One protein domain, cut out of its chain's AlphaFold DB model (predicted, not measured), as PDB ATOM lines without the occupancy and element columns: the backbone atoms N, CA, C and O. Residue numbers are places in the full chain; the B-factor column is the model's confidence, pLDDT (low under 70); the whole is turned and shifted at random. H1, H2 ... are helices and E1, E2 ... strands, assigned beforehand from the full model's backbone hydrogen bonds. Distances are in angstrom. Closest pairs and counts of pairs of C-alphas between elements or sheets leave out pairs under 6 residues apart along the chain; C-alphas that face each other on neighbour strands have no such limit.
ATOM      1  N   THR A   5     520.312 458.437 446.723       87.56
ATOM      2  CA  THR A   5     521.351 458.843 447.668       87.56
ATOM      3  C   THR A   5     522.615 459.108 446.868       87.56
ATOM      4  O   THR A   5     522.954 458.321 445.984       87.56
ATOM      5  N   LEU A   6     523.263 460.230 447.145       91.31
ATOM      6  CA  LEU A   6     524.495 460.668 446.502       91.31
ATOM      7  C   LEU A   6     525.479 461.128 447.570       91.31
ATOM      8  O   LEU A   6     525.071 461.586 448.631       91.31
ATOM      9  N   GLU A   7     526.764 460.990 447.285       89.94
ATOM     10  CA  GLU A   7     527.837 461.374 448.193       89.94
ATOM     11  C   GLU A   7     528.667 462.466 447.524       89.94
ATOM     12  O   GLU A   7     529.062 462.332 446.362       89.94
ATOM     13  N   VAL A   8     528.887 463.572 448.230       84.81
ATOM     14  CA  VAL A   8     529.649 464.719 447.730       84.81
ATOM     15  C   VAL A   8     530.603 465.156 448.825       84.81
ATOM     16  O   VAL A   8     530.158 465.563 449.891       84.81
ATOM     17  N   ALA A   9     531.909 465.070 448.559       84.31
ATOM     18  CA  ALA A   9     532.957 465.462 449.507       84.31
ATOM     19  C   ALA A   9     532.784 464.842 450.916       84.31
ATOM     20  O   ALA A   9     532.983 465.517 451.920       84.31
ATOM     21  N   GLY A  10     532.380 463.565 450.982       83.50
ATOM     22  CA  GLY A  10     532.141 462.841 452.239       83.50
ATOM     23  C   GLY A  10     530.780 463.105 452.897       83.50
ATOM     24  O   GLY A  10     530.475 462.483 453.906       83.50
ATOM     25  N   VAL A  11     529.939 463.977 452.329       86.81
ATOM     26  CA  VAL A  11     528.582 464.258 452.822       86.81
ATOM     27  C   VAL A  11     527.563 463.422 452.053       86.81
ATOM     28  O   VAL A  11     527.455 463.513 450.824       86.81
ATOM     29  N   SER A  12     526.767 462.636 452.774       92.44
ATOM     30  CA  SER A  12     525.695 461.818 452.208       92.44
ATOM     31  C   SER A  12     524.383 462.605 452.079       92.44
ATOM     32  O   SER A  12     523.798 463.090 453.049       92.44
ATOM     33  N   ILE A  13     523.872 462.722 450.855       93.44
ATOM     34  CA  ILE A  13     522.667 463.486 450.524       93.44
ATOM     35  C   ILE A  13     521.586 462.525 450.028       93.44
ATOM     36  O   ILE A  13     521.738 461.856 449.005       93.44
ATOM     37  N   CYS A  14     520.461 462.462 450.736       93.56
ATOM     38  CA  CYS A  14     519.290 461.683 450.351       93.56
ATOM     39  C   CYS A  14     518.217 462.595 449.753       93.56
ATOM     40  O   CYS A  14     517.649 463.440 450.441       93.56
ATOM     41  N   VAL A  15     517.871 462.378 448.486       93.06
ATOM     42  CA  VAL A  15     516.836 463.131 447.772       93.06
ATOM     43  C   VAL A  15     515.587 462.274 447.614       93.06
ATOM     44  O   VAL A  15     515.605 461.197 447.002       93.06
ATOM     45  N   LEU A  16     514.472 462.767 448.154       89.94
ATOM     46  CA  LEU A  16     513.172 462.128 448.025       89.94
ATOM     47  C   LEU A  16     512.351 462.780 446.911       89.94
ATOM     48  O   LEU A  16     512.212 464.006 446.870       89.94
ATOM     49  N   PRO A  17     511.723 461.977 446.040       83.25
ATOM     50  CA  PRO A  17     510.774 462.514 445.084       83.25
ATOM     51  C   PRO A  17     509.525 463.042 445.791       83.25
ATOM     52  O   PRO A  17     509.150 462.576 446.870       83.25
ATOM     53  N   PHE A  18     508.828 463.972 445.139       83.88
ATOM     54  CA  PHE A  18     507.521 464.410 445.609       83.88
ATOM     55  C   PHE A  18     506.556 463.220 445.736       83.88
ATOM     56  O   PHE A  18     506.371 462.442 444.798       83.88
ATOM     57  N   SER A  19     505.927 463.106 446.904       73.50
ATOM     58  CA  SER A  19     504.878 462.137 447.199       73.50
ATOM     59  C   SER A  19     503.839 462.784 448.109       73.50
ATOM     60  O   SER A  19     504.189 463.506 449.040       73.50
ATOM     61  N   ARG A  20     502.557 462.498 447.854       67.88
ATOM     62  CA  ARG A  20     501.433 462.909 448.714       67.88
ATOM     63  C   ARG A  20     501.107 461.885 449.812       67.88
ATOM     64  O   ARG A  20     500.267 462.159 450.661       67.88
ATOM     65  N   GLY A  21     501.730 460.705 449.780       70.88
ATOM     66  CA  GLY A  21     501.410 459.567 450.649       70.88
ATOM     67  C   GLY A  21     502.588 459.081 451.494       70.88
ATOM     68  O   GLY A  21     503.662 459.686 451.490       70.88
ATOM     69  N   ARG A  22     502.380 457.969 452.216       74.88
ATOM     70  CA  ARG A  22     503.430 457.305 453.007       74.88
ATOM     71  C   ARG A  22     504.650 456.977 452.151       74.88
ATOM     72  O   ARG A  22     504.540 456.684 450.962       74.88
ATOM     73  N   LEU A  23     505.815 456.993 452.790       74.81
ATOM     74  CA  LEU A  23     507.019 456.421 452.206       74.81
ATOM     75  C   LEU A  23     506.873 454.894 452.187       74.81
ATOM     76  O   LEU A  23     506.535 454.286 453.198       74.81
ATOM     77  N   ASN A  24     507.132 454.279 451.033       67.00
ATOM     78  CA  ASN A  24     507.051 452.821 450.863       67.00
ATOM     79  C   ASN A  24     508.277 452.081 451.428       67.00
ATOM     80  O   ASN A  24     508.342 450.856 451.355       67.00
ATOM     81  N   ARG A  25     509.283 452.820 451.907       71.00
ATOM     82  CA  ARG A  25     510.545 452.321 452.461       71.00
ATOM     83  C   ARG A  25     511.002 453.254 453.577       71.00
ATOM     84  O   ARG A  25     510.622 454.426 453.584       71.00
ATOM     85  N   GLU A  26     511.798 452.725 454.496       79.50
ATOM     86  CA  GLU A  26     512.450 453.533 455.526       79.50
ATOM     87  C   GLU A  26     513.433 454.533 454.908       79.50
ATOM     88  O   GLU A  26     514.003 454.289 453.840       79.50
ATOM     89  N   LEU A  27     513.615 455.666 455.589       84.19
ATOM     90  CA  LEU A  27     514.617 456.650 455.200       84.19
ATOM     91  C   LEU A  27     516.015 456.106 455.515       84.19
ATOM     92  O   LEU A  27     516.233 455.632 456.632       84.19
ATOM     93  N   PRO A  28     516.963 456.176 454.567       83.44
ATOM     94  CA  PRO A  28     518.341 455.805 454.837       83.44
ATOM     95  C   PRO A  28     518.959 456.815 455.807       83.44
ATOM     96  O   PRO A  28     518.557 457.984 455.848       83.44
ATOM     97  N   ALA A  29     519.976 456.379 456.547       86.00
ATOM     98  CA  ALA A  29     520.861 457.316 457.223       86.00
ATOM     99  C   ALA A  29     521.501 458.240 456.176       86.00
ATOM    100  O   ALA A  29     521.938 457.777 455.120       86.00
ATOM    101  N   CYS A  30     521.477 459.541 456.441       90.75
ATOM    102  CA  CYS A  30     522.069 460.554 455.582       90.75
ATOM    103  C   CYS A  30     522.382 461.816 456.387       90.75
ATOM    104  O   CYS A  30     521.732 462.077 457.400       90.75
ATOM    105  N   ASP A  31     523.326 462.610 455.894       91.38
ATOM    106  CA  ASP A  31     523.704 463.904 456.463       91.38
ATOM    107  C   ASP A  31     522.736 465.003 456.038       91.38
ATOM    108  O   ASP A  31     522.343 465.849 456.843       91.38
ATOM    109  N   VAL A  32     522.310 464.980 454.775       93.75
ATOM    110  CA  VAL A  32     521.379 465.962 454.218       93.75
ATOM    111  C   VAL A  32     520.178 465.256 453.614       93.75
ATOM    112  O   VAL A  32     520.301 464.452 452.692       93.75
ATOM    113  N   LEU A  33     518.989 465.597 454.097       95.06
ATOM    114  CA  LEU A  33     517.726 465.141 453.533       95.06
ATOM    115  C   LEU A  33     517.131 466.234 452.643       95.06
ATOM    116  O   LEU A  33     516.976 467.368 453.080       95.06
ATOM    117  N   VAL A  34     516.743 465.900 451.414       95.25
ATOM    118  CA  VAL A  34     516.104 466.833 450.477       95.25
ATOM    119  C   VAL A  34     514.709 466.337 450.119       95.25
ATOM    120  O   VAL A  34     514.538 465.213 449.640       95.25
ATOM    121  N   THR A  35     513.696 467.175 450.325       94.19
ATOM    122  CA  THR A  35     512.288 466.857 450.047       94.19
ATOM    123  C   THR A  35     511.608 467.988 449.289       94.19
ATOM    124  O   THR A  35     512.053 469.128 449.302       94.19
ATOM    125  N   HIS A  36     510.499 467.699 448.605       92.94
ATOM    126  CA  HIS A  36     509.737 468.770 447.955       92.94
ATOM    127  C   HIS A  36     509.003 469.644 448.979       92.94
ATOM    128  O   HIS A  36     509.108 470.865 448.941       92.94
ATOM    129  N   VAL A  37     508.272 469.004 449.898       93.06
ATOM    130  CA  VAL A  37     507.468 469.672 450.928       93.06
ATOM    131  C   VAL A  37     508.174 469.638 452.286       93.06
ATOM    132  O   VAL A  37     508.921 468.685 452.546       93.06
ATOM    133  N   PRO A  38     507.924 470.628 453.154       94.94
ATOM    134  CA  PRO A  38     508.428 470.656 454.521       94.94
ATOM    135  C   PRO A  38     507.841 469.533 455.400       94.94
ATOM    136  O   PRO A  38     506.821 468.919 455.042       94.94
ATOM    137  N   PRO A  39     508.449 469.259 456.570       95.19
ATOM    138  CA  PRO A  39     507.816 468.450 457.605       95.19
ATOM    139  C   PRO A  39     506.533 469.131 458.097       95.19
ATOM    140  O   PRO A  39     506.469 470.351 458.208       95.19
ATOM    141  N   ARG A  40     505.510 468.345 458.448       93.50
ATOM    142  CA  ARG A  40     504.300 468.895 459.080       93.50
ATOM    143  C   ARG A  40     504.656 469.694 460.342       93.50
ATOM    144  O   ARG A  40     505.296 469.146 461.239       93.50
ATOM    145  N   GLY A  41     504.147 470.914 460.460       90.56
ATOM    146  CA  GLY A  41     504.332 471.785 461.623       90.56
ATOM    147  C   GLY A  41     505.705 472.452 461.708       90.56
ATOM    148  O   GLY A  41     506.043 472.965 462.764       90.56
ATOM    149  N   VAL A  42     506.513 472.401 460.645       92.81
ATOM    150  CA  VAL A  42     507.840 473.026 460.588       92.81
ATOM    151  C   VAL A  42     507.979 473.711 459.242       92.81
ATOM    152  O   VAL A  42     508.048 473.034 458.222       92.81
ATOM    153  N   ARG A  43     508.050 475.044 459.218       92.19
ATOM    154  CA  ARG A  43     508.165 475.824 457.969       92.19
ATOM    155  C   ARG A  43     507.127 475.428 456.897       92.19
ATOM    156  O   ARG A  43     507.446 475.442 455.707       92.19
ATOM    157  N   ASP A  44     505.903 475.077 457.307       94.19
ATOM    158  CA  ASP A  44     504.871 474.502 456.432       94.19
ATOM    159  C   ASP A  44     503.512 475.211 456.438       94.19
ATOM    160  O   ASP A  44     502.542 474.678 455.892       94.19
ATOM    161  N   THR A  45     503.439 476.388 457.054       89.94
ATOM    162  CA  THR A  45     502.210 477.177 457.176       89.94
ATOM    163  C   THR A  45     501.945 477.990 455.910       89.94
ATOM    164  O   THR A  45     502.774 478.801 455.503       89.94
ATOM    165  N   CYS A  46     500.776 477.797 455.307       84.44
ATOM    166  CA  CYS A  46     500.277 478.574 454.172       84.44
ATOM    167  C   CYS A  46     499.666 479.918 454.624       84.44
ATOM    168  O   CYS A  46     499.352 480.101 455.800       84.44
ATOM    169  N   TYR A  47     499.382 480.838 453.688       72.62
ATOM    170  CA  TYR A  47     498.747 482.142 453.989       72.62
ATOM    171  C   TYR A  47     497.419 482.049 454.759       72.62
ATOM    172  O   TYR A  47     497.047 482.983 455.465       72.62
ATOM    173  N   ASN A  48     496.682 480.949 454.604       67.62
ATOM    174  CA  ASN A  48     495.405 480.718 455.276       67.62
ATOM    175  C   ASN A  48     495.553 480.087 456.676       67.62
ATOM    176  O   ASN A  48     494.544 479.771 457.300       67.62
ATOM    177  N   GLY A  49     496.785 479.893 457.158       76.12
ATOM    178  CA  GLY A  49     497.086 479.256 458.440       76.12
ATOM    179  C   GLY A  49     497.112 477.726 458.399       76.12
ATOM    180  O   GLY A  49     497.449 477.104 459.404       76.12
ATOM    181  N   ASP A  50     496.802 477.101 457.259       82.44
ATOM    182  CA  ASP A  50     496.861 475.648 457.143       82.44
ATOM    183  C   ASP A  50     498.301 475.147 457.059       82.44
ATOM    184  O   ASP A  50     499.160 475.717 456.390       82.44
ATOM    185  N   HIS A  51     498.536 473.994 457.675       89.94
ATOM    186  CA  HIS A  51     499.779 473.248 457.541       89.94
ATOM    187  C   HIS A  51     499.730 472.360 456.293       89.94
ATOM    188  O   HIS A  51     498.956 471.393 456.248       89.94
ATOM    189  N   ALA A  52     500.574 472.641 455.304       89.31
ATOM    190  CA  ALA A  52     500.695 471.860 454.070       89.31
ATOM    191  C   ALA A  52     501.883 470.878 454.077       89.31
ATOM    192  O   ALA A  52     502.114 470.162 453.100       89.31
ATOM    193  N   GLY A  53     502.625 470.803 455.183       91.75
ATOM    194  CA  GLY A  53     503.765 469.910 455.343       91.75
ATOM    195  C   GLY A  53     503.354 468.450 455.502       91.75
ATOM    196  O   GLY A  53     502.237 468.106 455.913       91.75
ATOM    197  N   SER A  54     504.285 467.554 455.186       93.06
ATOM    198  CA  SER A  54     504.033 466.114 455.201       93.06
ATOM    199  C   SER A  54     504.171 465.529 456.603       93.06
ATOM    200  O   SER A  54     505.255 465.535 457.196       93.06
ATOM    201  N   ARG A  55     503.077 464.942 457.111       92.44
ATOM    202  CA  ARG A  55     503.099 464.135 458.347       92.44
ATOM    203  C   ARG A  55     503.967 462.893 458.174       92.44
ATOM    204  O   ARG A  55     504.721 462.546 459.069       92.44
ATOM    205  N   PHE A  56     503.924 462.273 456.996       91.44
ATOM    206  CA  PHE A  56     504.671 461.047 456.724       91.44
ATOM    207  C   PHE A  56     506.183 461.261 456.718       91.44
ATOM    208  O   PHE A  56     506.909 460.415 457.230       91.44
ATOM    209  N   LEU A  57     506.657 462.385 456.168       92.00
ATOM    210  CA  LEU A  57     508.083 462.713 456.207       92.00
ATOM    211  C   LEU A  57     508.538 462.996 457.639       92.00
ATOM    212  O   LEU A  57     509.565 462.472 458.063       92.00
ATOM    213  N   ARG A  58     507.750 463.780 458.390       92.88
ATOM    214  CA  ARG A  58     508.026 464.077 459.801       92.88
ATOM    215  C   ARG A  58     508.150 462.795 460.617       92.88
ATOM    216  O   ARG A  58     509.186 462.561 461.229       92.88
ATOM    217  N   GLU A  59     507.141 461.934 460.548       91.00
ATOM    218  CA  GLU A  59     507.139 460.669 461.279       91.00
ATOM    219  C   GLU A  59     508.299 459.748 460.870       91.00
ATOM    220  O   GLU A  59     508.838 459.021 461.702       91.00
ATOM    221  N   ALA A  60     508.689 459.738 459.591       90.12
ATOM    222  CA  ALA A  60     509.797 458.912 459.123       90.12
ATOM    223  C   ALA A  60     511.142 459.382 459.693       90.12
ATOM    224  O   ALA A  60     511.934 458.555 460.143       90.12
ATOM    225  N   VAL A  61     511.379 460.698 459.742       91.19
ATOM    226  CA  VAL A  61     512.578 461.259 460.381       91.19
ATOM    227  C   VAL A  61     512.530 461.059 461.893       91.19
ATOM    228  O   VAL A  61     513.541 460.678 462.473       91.19
ATOM    229  N   GLU A  62     511.375 461.218 462.544       90.12
ATOM    230  CA  GLU A  62     511.202 460.962 463.985       90.12
ATOM    231  C   GLU A  62     511.526 459.509 464.362       90.12
ATOM    232  O   GLU A  62     512.247 459.291 465.338       90.12
ATOM    233  N   ARG A  63     511.083 458.530 463.561       86.56
ATOM    234  CA  ARG A  63     511.358 457.094 463.767       86.56
ATOM    235  C   ARG A  63     512.778 456.665 463.384       86.56
ATOM    236  O   ARG A  63     513.248 455.650 463.888       86.56
ATOM    237  N   GLY A  64     513.451 457.402 462.497       84.19
ATOM    238  CA  GLY A  64     514.808 457.077 462.047       84.19
ATOM    239  C   GLY A  64     515.818 457.039 463.198       84.19
ATOM    240  O   GLY A  64     515.721 457.818 464.142       84.19
ATOM    241  N   ARG A  65     516.806 456.141 463.146       78.88
ATOM    242  CA  ARG A  65     517.820 456.031 464.214       78.88
ATOM    243  C   ARG A  65     518.794 457.211 464.217       78.88
ATOM    244  O   ARG A  65     519.117 457.735 465.275       78.88
ATOM    245  N   SER A  66     519.206 457.646 463.032       82.31
ATOM    246  CA  SER A  66     520.023 458.837 462.806       82.31
ATOM    247  C   SER A  66     519.145 459.972 462.289       82.31
ATOM    248  O   SER A  66     518.247 459.740 461.472       82.31
ATOM    249  N   LYS A  67     519.394 461.199 462.749       89.25
ATOM    250  CA  LYS A  67     518.759 462.395 462.186       89.25
ATOM    251  C   LYS A  67     519.712 463.028 461.180       89.25
ATOM    252  O   LYS A  67     520.912 463.024 461.448       89.25
ATOM    253  N   PRO A  68     519.206 463.568 460.060       92.25
ATOM    254  CA  PRO A  68     520.059 464.346 459.183       92.25
ATOM    255  C   PRO A  68     520.595 465.568 459.934       92.25
ATOM    256  O   PRO A  68     519.990 466.045 460.894       92.25
ATOM    257  N   ARG A  69     521.727 466.093 459.482       91.25
ATOM    258  CA  ARG A  69     522.296 467.367 459.932       91.25
ATOM    259  C   ARG A  69     521.490 468.534 459.365       91.25
ATOM    260  O   ARG A  69     521.242 469.515 460.066       91.25
ATOM    261  N   ALA A  70     521.038 468.401 458.118       94.12
ATOM    262  CA  ALA A  70     520.192 469.378 457.448       94.12
ATOM    263  C   ALA A  70     519.028 468.714 456.702       94.12
ATOM    264  O   ALA A  70     519.174 467.656 456.092       94.12
ATOM    265  N   TRP A  71     517.867 469.362 456.711       95.94
ATOM    266  CA  TRP A  71     516.705 468.951 455.933       95.94
ATOM    267  C   TRP A  71     516.243 470.098 455.034       95.94
ATOM    268  O   TRP A  71     515.579 471.031 455.475       95.94
ATOM    269  N   LEU A  72     516.572 470.006 453.749       96.00
ATOM    270  CA  LEU A  72     516.230 470.990 452.729       96.00
ATOM    271  C   LEU A  72     514.871 470.668 452.099       96.00
ATOM    272  O   LEU A  72     514.617 469.546 451.661       96.00
ATOM    273  N   CYS A  73     513.997 471.660 452.033       94.88
ATOM    274  CA  CYS A  73     512.669 471.550 451.448       94.88
ATOM    275  C   CYS A  73     512.259 472.833 450.714       94.88
ATOM    276  O   CYS A  73     512.999 473.815 450.700       94.88
ATOM    277  N   GLY A  74     511.093 472.826 450.069       89.31
ATOM    278  CA  GLY A  74     510.541 473.995 449.385       89.31
ATOM    279  C   GLY A  74     509.018 474.031 449.465       89.31
ATOM    280  O   GLY A  74     508.434 473.690 450.486       89.31
ATOM    281  N   HIS A  75     508.370 474.409 448.361       89.56
ATOM    282  CA  HIS A  75     506.914 474.379 448.156       89.56
ATOM    283  C   HIS A  75     506.092 475.457 448.883       89.56
ATOM    284  O   HIS A  75     505.207 476.031 448.257       89.56
ATOM    285  N   ILE A  76     506.371 475.751 450.157       89.94
ATOM    286  CA  ILE A  76     505.577 476.711 450.949       89.94
ATOM    287  C   ILE A  76     506.307 478.051 451.003       89.94
ATOM    288  O   ILE A  76     507.200 478.251 451.826       89.94
ATOM    289  N   HIS A  77     505.966 478.952 450.085       87.12
ATOM    290  CA  HIS A  77     506.644 480.241 449.899       87.12
ATOM    291  C   HIS A  77     506.501 481.144 451.130       87.12
ATOM    292  O   HIS A  77     507.435 481.833 451.535       87.12
ATOM    293  N   GLU A  78     505.343 481.067 451.773       81.25
ATOM    294  CA  GLU A  78     504.951 481.836 452.952       81.25
ATOM    295  C   GLU A  78     505.764 481.463 454.188       81.25
ATOM    296  O   GLU A  78     505.969 482.278 455.083       81.25
ATOM    297  N   ALA A  79     506.263 480.229 454.212       85.25
ATOM    298  CA  ALA A  79     507.034 479.677 455.307       85.25
ATOM    299  C   ALA A  79     508.513 479.462 454.938       85.25
ATOM    300  O   ALA A  79     509.216 478.716 455.625       85.25
ATOM    301  N   ARG A  80     509.041 480.155 453.914       90.19
ATOM    302  CA  ARG A  80     510.481 480.169 453.578       90.19
ATOM    303  C   ARG A  80     511.318 480.578 454.783       90.19
ATOM    304  O   ARG A  80     511.044 481.604 455.392       90.19
ATOM    305  N   GLY A  81     512.370 479.840 455.102       87.50
ATOM    306  CA  GLY A  81     513.274 480.145 456.212       87.50
ATOM    307  C   GLY A  81     513.917 478.881 456.750       87.50
ATOM    308  O   GLY A  81     513.858 477.841 456.101       87.50
ATOM    309  N   HIS A  82     514.517 478.960 457.930       93.00
ATOM    310  CA  HIS A  82     515.148 477.811 458.563       93.00
ATOM    311  C   HIS A  82     514.810 477.728 460.051       93.00
ATOM    312  O   HIS A  82     514.407 478.723 460.651       93.00
ATOM    313  N   GLU A  83     514.953 476.539 460.623       87.12
ATOM    314  CA  GLU A  83     514.700 476.261 462.034       87.12
ATOM    315  C   GLU A  83     515.482 475.016 462.473       87.12
ATOM    316  O   GLU A  83     515.508 474.016 461.754       87.12
ATOM    317  N   LEU A  84     516.119 475.058 463.646       86.81
ATOM    318  CA  LEU A  84     516.670 473.860 464.282       86.81
ATOM    319  C   LEU A  84     515.534 473.097 464.949       86.81
ATOM    320  O   LEU A  84     514.943 473.581 465.912       86.81
ATOM    321  N   VAL A  85     515.240 471.894 464.461       84.88
ATOM    322  CA  VAL A  85     514.106 471.110 464.954       84.88
ATOM    323  C   VAL A  85     514.579 469.786 465.502       84.88
ATOM    324  O   VAL A  85     515.236 469.000 464.826       84.88
ATOM    325  N   ARG A  86     514.193 469.503 466.744       88.88
ATOM    326  CA  ARG A  86     514.439 468.204 467.353       88.88
ATOM    327  C   ARG A  86     513.373 467.215 466.906       88.88
ATOM    328  O   ARG A  86     512.206 467.334 467.267       88.88
ATOM    329  N   PHE A  87     513.804 466.202 466.170       84.44
ATOM    330  CA  PHE A  87     512.996 465.023 465.901       84.44
ATOM    331  C   PHE A  87     513.486 463.900 466.819       84.44
ATOM    332  O   PHE A  87     514.673 463.584 466.822       84.44
ATOM    333  N   GLY A  88     512.593 463.290 467.596       82.12
ATOM    334  CA  GLY A  88     512.949 462.198 468.509       82.12
ATOM    335  C   GLY A  88     513.557 462.647 469.855       82.12
ATOM    336  O   GLY A  88     513.332 463.780 470.286       82.12
ATOM    337  N   PRO A  89     514.262 461.745 470.565       75.50
ATOM    338  CA  PRO A  89     514.699 461.966 471.944       75.50
ATOM    339  C   PRO A  89     515.779 463.061 472.080       75.50
ATOM    340  O   PRO A  89     516.456 463.390 471.104       75.50
ATOM    341  N   PRO A  90     516.000 463.602 473.298       72.06
ATOM    342  CA  PRO A  90     517.010 464.637 473.562       72.06
ATOM    343  C   PRO A  90     518.443 464.264 473.157       72.06
ATOM    344  O   PRO A  90     519.242 465.148 472.863       72.06
ATOM    345  N   SER A  91     518.753 462.966 473.104       74.38
ATOM    346  CA  SER A  91     520.052 462.440 472.674       74.38
ATOM    347  C   SER A  91     520.319 462.583 471.173       74.38
ATOM    348  O   SER A  91     521.468 462.496 470.750       74.38
ATOM    349  N   CYS A  92     519.292 462.805 470.348       74.44
ATOM    350  CA  CYS A  92     519.470 463.038 468.918       74.44
ATOM    351  C   CYS A  92     519.833 464.502 468.646       74.44
ATOM    352  O   CYS A  92     519.166 465.413 469.140       74.44
ATOM    353  N   ARG A  93     520.828 464.736 467.785       78.56
ATOM    354  CA  ARG A  93     521.125 466.068 467.242       78.56
ATOM    355  C   ARG A  93     519.897 466.630 466.497       78.56
ATOM    356  O   ARG A  93     519.294 465.899 465.705       78.56
ATOM    357  N   PRO A  94     519.513 467.902 466.715       85.94
ATOM    358  CA  PRO A  94     518.461 468.540 465.931       85.94
ATOM    359  C   PRO A  94     518.969 468.897 464.517       85.94
ATOM    360  O   PRO A  94     519.969 469.613 464.413       85.94
ATOM    361  N   PRO A  95     518.316 468.445 463.427       91.56
ATOM    362  CA  PRO A  95     518.570 468.970 462.086       91.56
ATOM    363  C   PRO A  95     518.247 470.456 461.967       91.56
ATOM    364  O   PRO A  95     517.247 470.935 462.510       91.56
ATOM    365  N   LEU A  96     519.007 471.142 461.115       94.56
ATOM    366  CA  LEU A  96     518.591 472.411 460.532       94.56
ATOM    367  C   LEU A  96     517.602 472.143 459.388       94.56
ATOM    368  O   LEU A  96     517.988 471.686 458.312       94.56
ATOM    369  N   VAL A  97     516.319 472.418 459.607       96.38
ATOM    370  CA  VAL A  97     515.293 472.354 458.560       96.38
ATOM    371  C   VAL A  97     515.288 473.673 457.806       96.38
ATOM    372  O   VAL A  97     515.184 474.729 458.419       96.38
ATOM    373  N   VAL A  98     515.370 473.628 456.480       96.06
ATOM    374  CA  VAL A  98     515.449 474.805 455.617       96.06
ATOM    375  C   VAL A  98     514.396 474.704 454.527       96.06
ATOM    376  O   VAL A  98     514.510 473.892 453.613       96.06
ATOM    377  N   ASN A  99     513.386 475.564 454.588       94.75
ATOM    378  CA  ASN A  99     512.476 475.796 453.479       94.75
ATOM    379  C   ASN A  99     513.071 476.877 452.564       94.75
ATOM    380  O   ASN A  99     513.024 478.072 452.861       94.75
ATOM    381  N   ALA A 100     513.633 476.434 451.443       92.69
ATOM    382  CA  ALA A 100     514.308 477.245 450.440       92.69
ATOM    383  C   ALA A 100     513.371 477.691 449.297       92.69
ATOM    384  O   ALA A 100     513.832 477.895 448.174       92.69
TER     385      ALA A 100
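This is residues 5 to 100 of the 312 residues of the protein "Hypothetical protein" of Coccolithus braarudii (UniProt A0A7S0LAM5). Little here is regular structure: a twisted wall of six short strands has long loops and helix H1 on one side. Of 96 printed residues, E1-E2-E3-H1-E4-E5-E6 hold 33, mixed in class; the mixed sheet's order is E1-E2-E3-E4-E6-E5. It is compact, radius of gyration of the C-alphas 12.6 A, spanning 40 by 29 by 26 A.

Start at E1, residues 5 to 8, an antiparallel hairpin with E2, residues 11 to 15; N 6 and O 13 are 2.9 A apart. E3, residues 32 to 34, and parallel neighbour E4, residues 70 to 73, with N 33 and O 70 2.9 A apart, form a strand-helix-strand unit, its right-handed crossover through H1, residues 55 to 63. H1 is not on the sheet; its O i to N i+4 pairs are each within hydrogen-bond range.

Find C-alpha 5 at (521.351, 458.843, 447.668); H1 runs 12.1 A. The hairpin of E5, residues 81 to 84, and E6, residues 96 to 99, ends at C-alpha 99, (512.476, 475.796, 453.479).

The printed part has no cut; links E2-E3, E3-H1 and E5-E6 are long; pLDDT is under 70 at residues 20, 24 and 48.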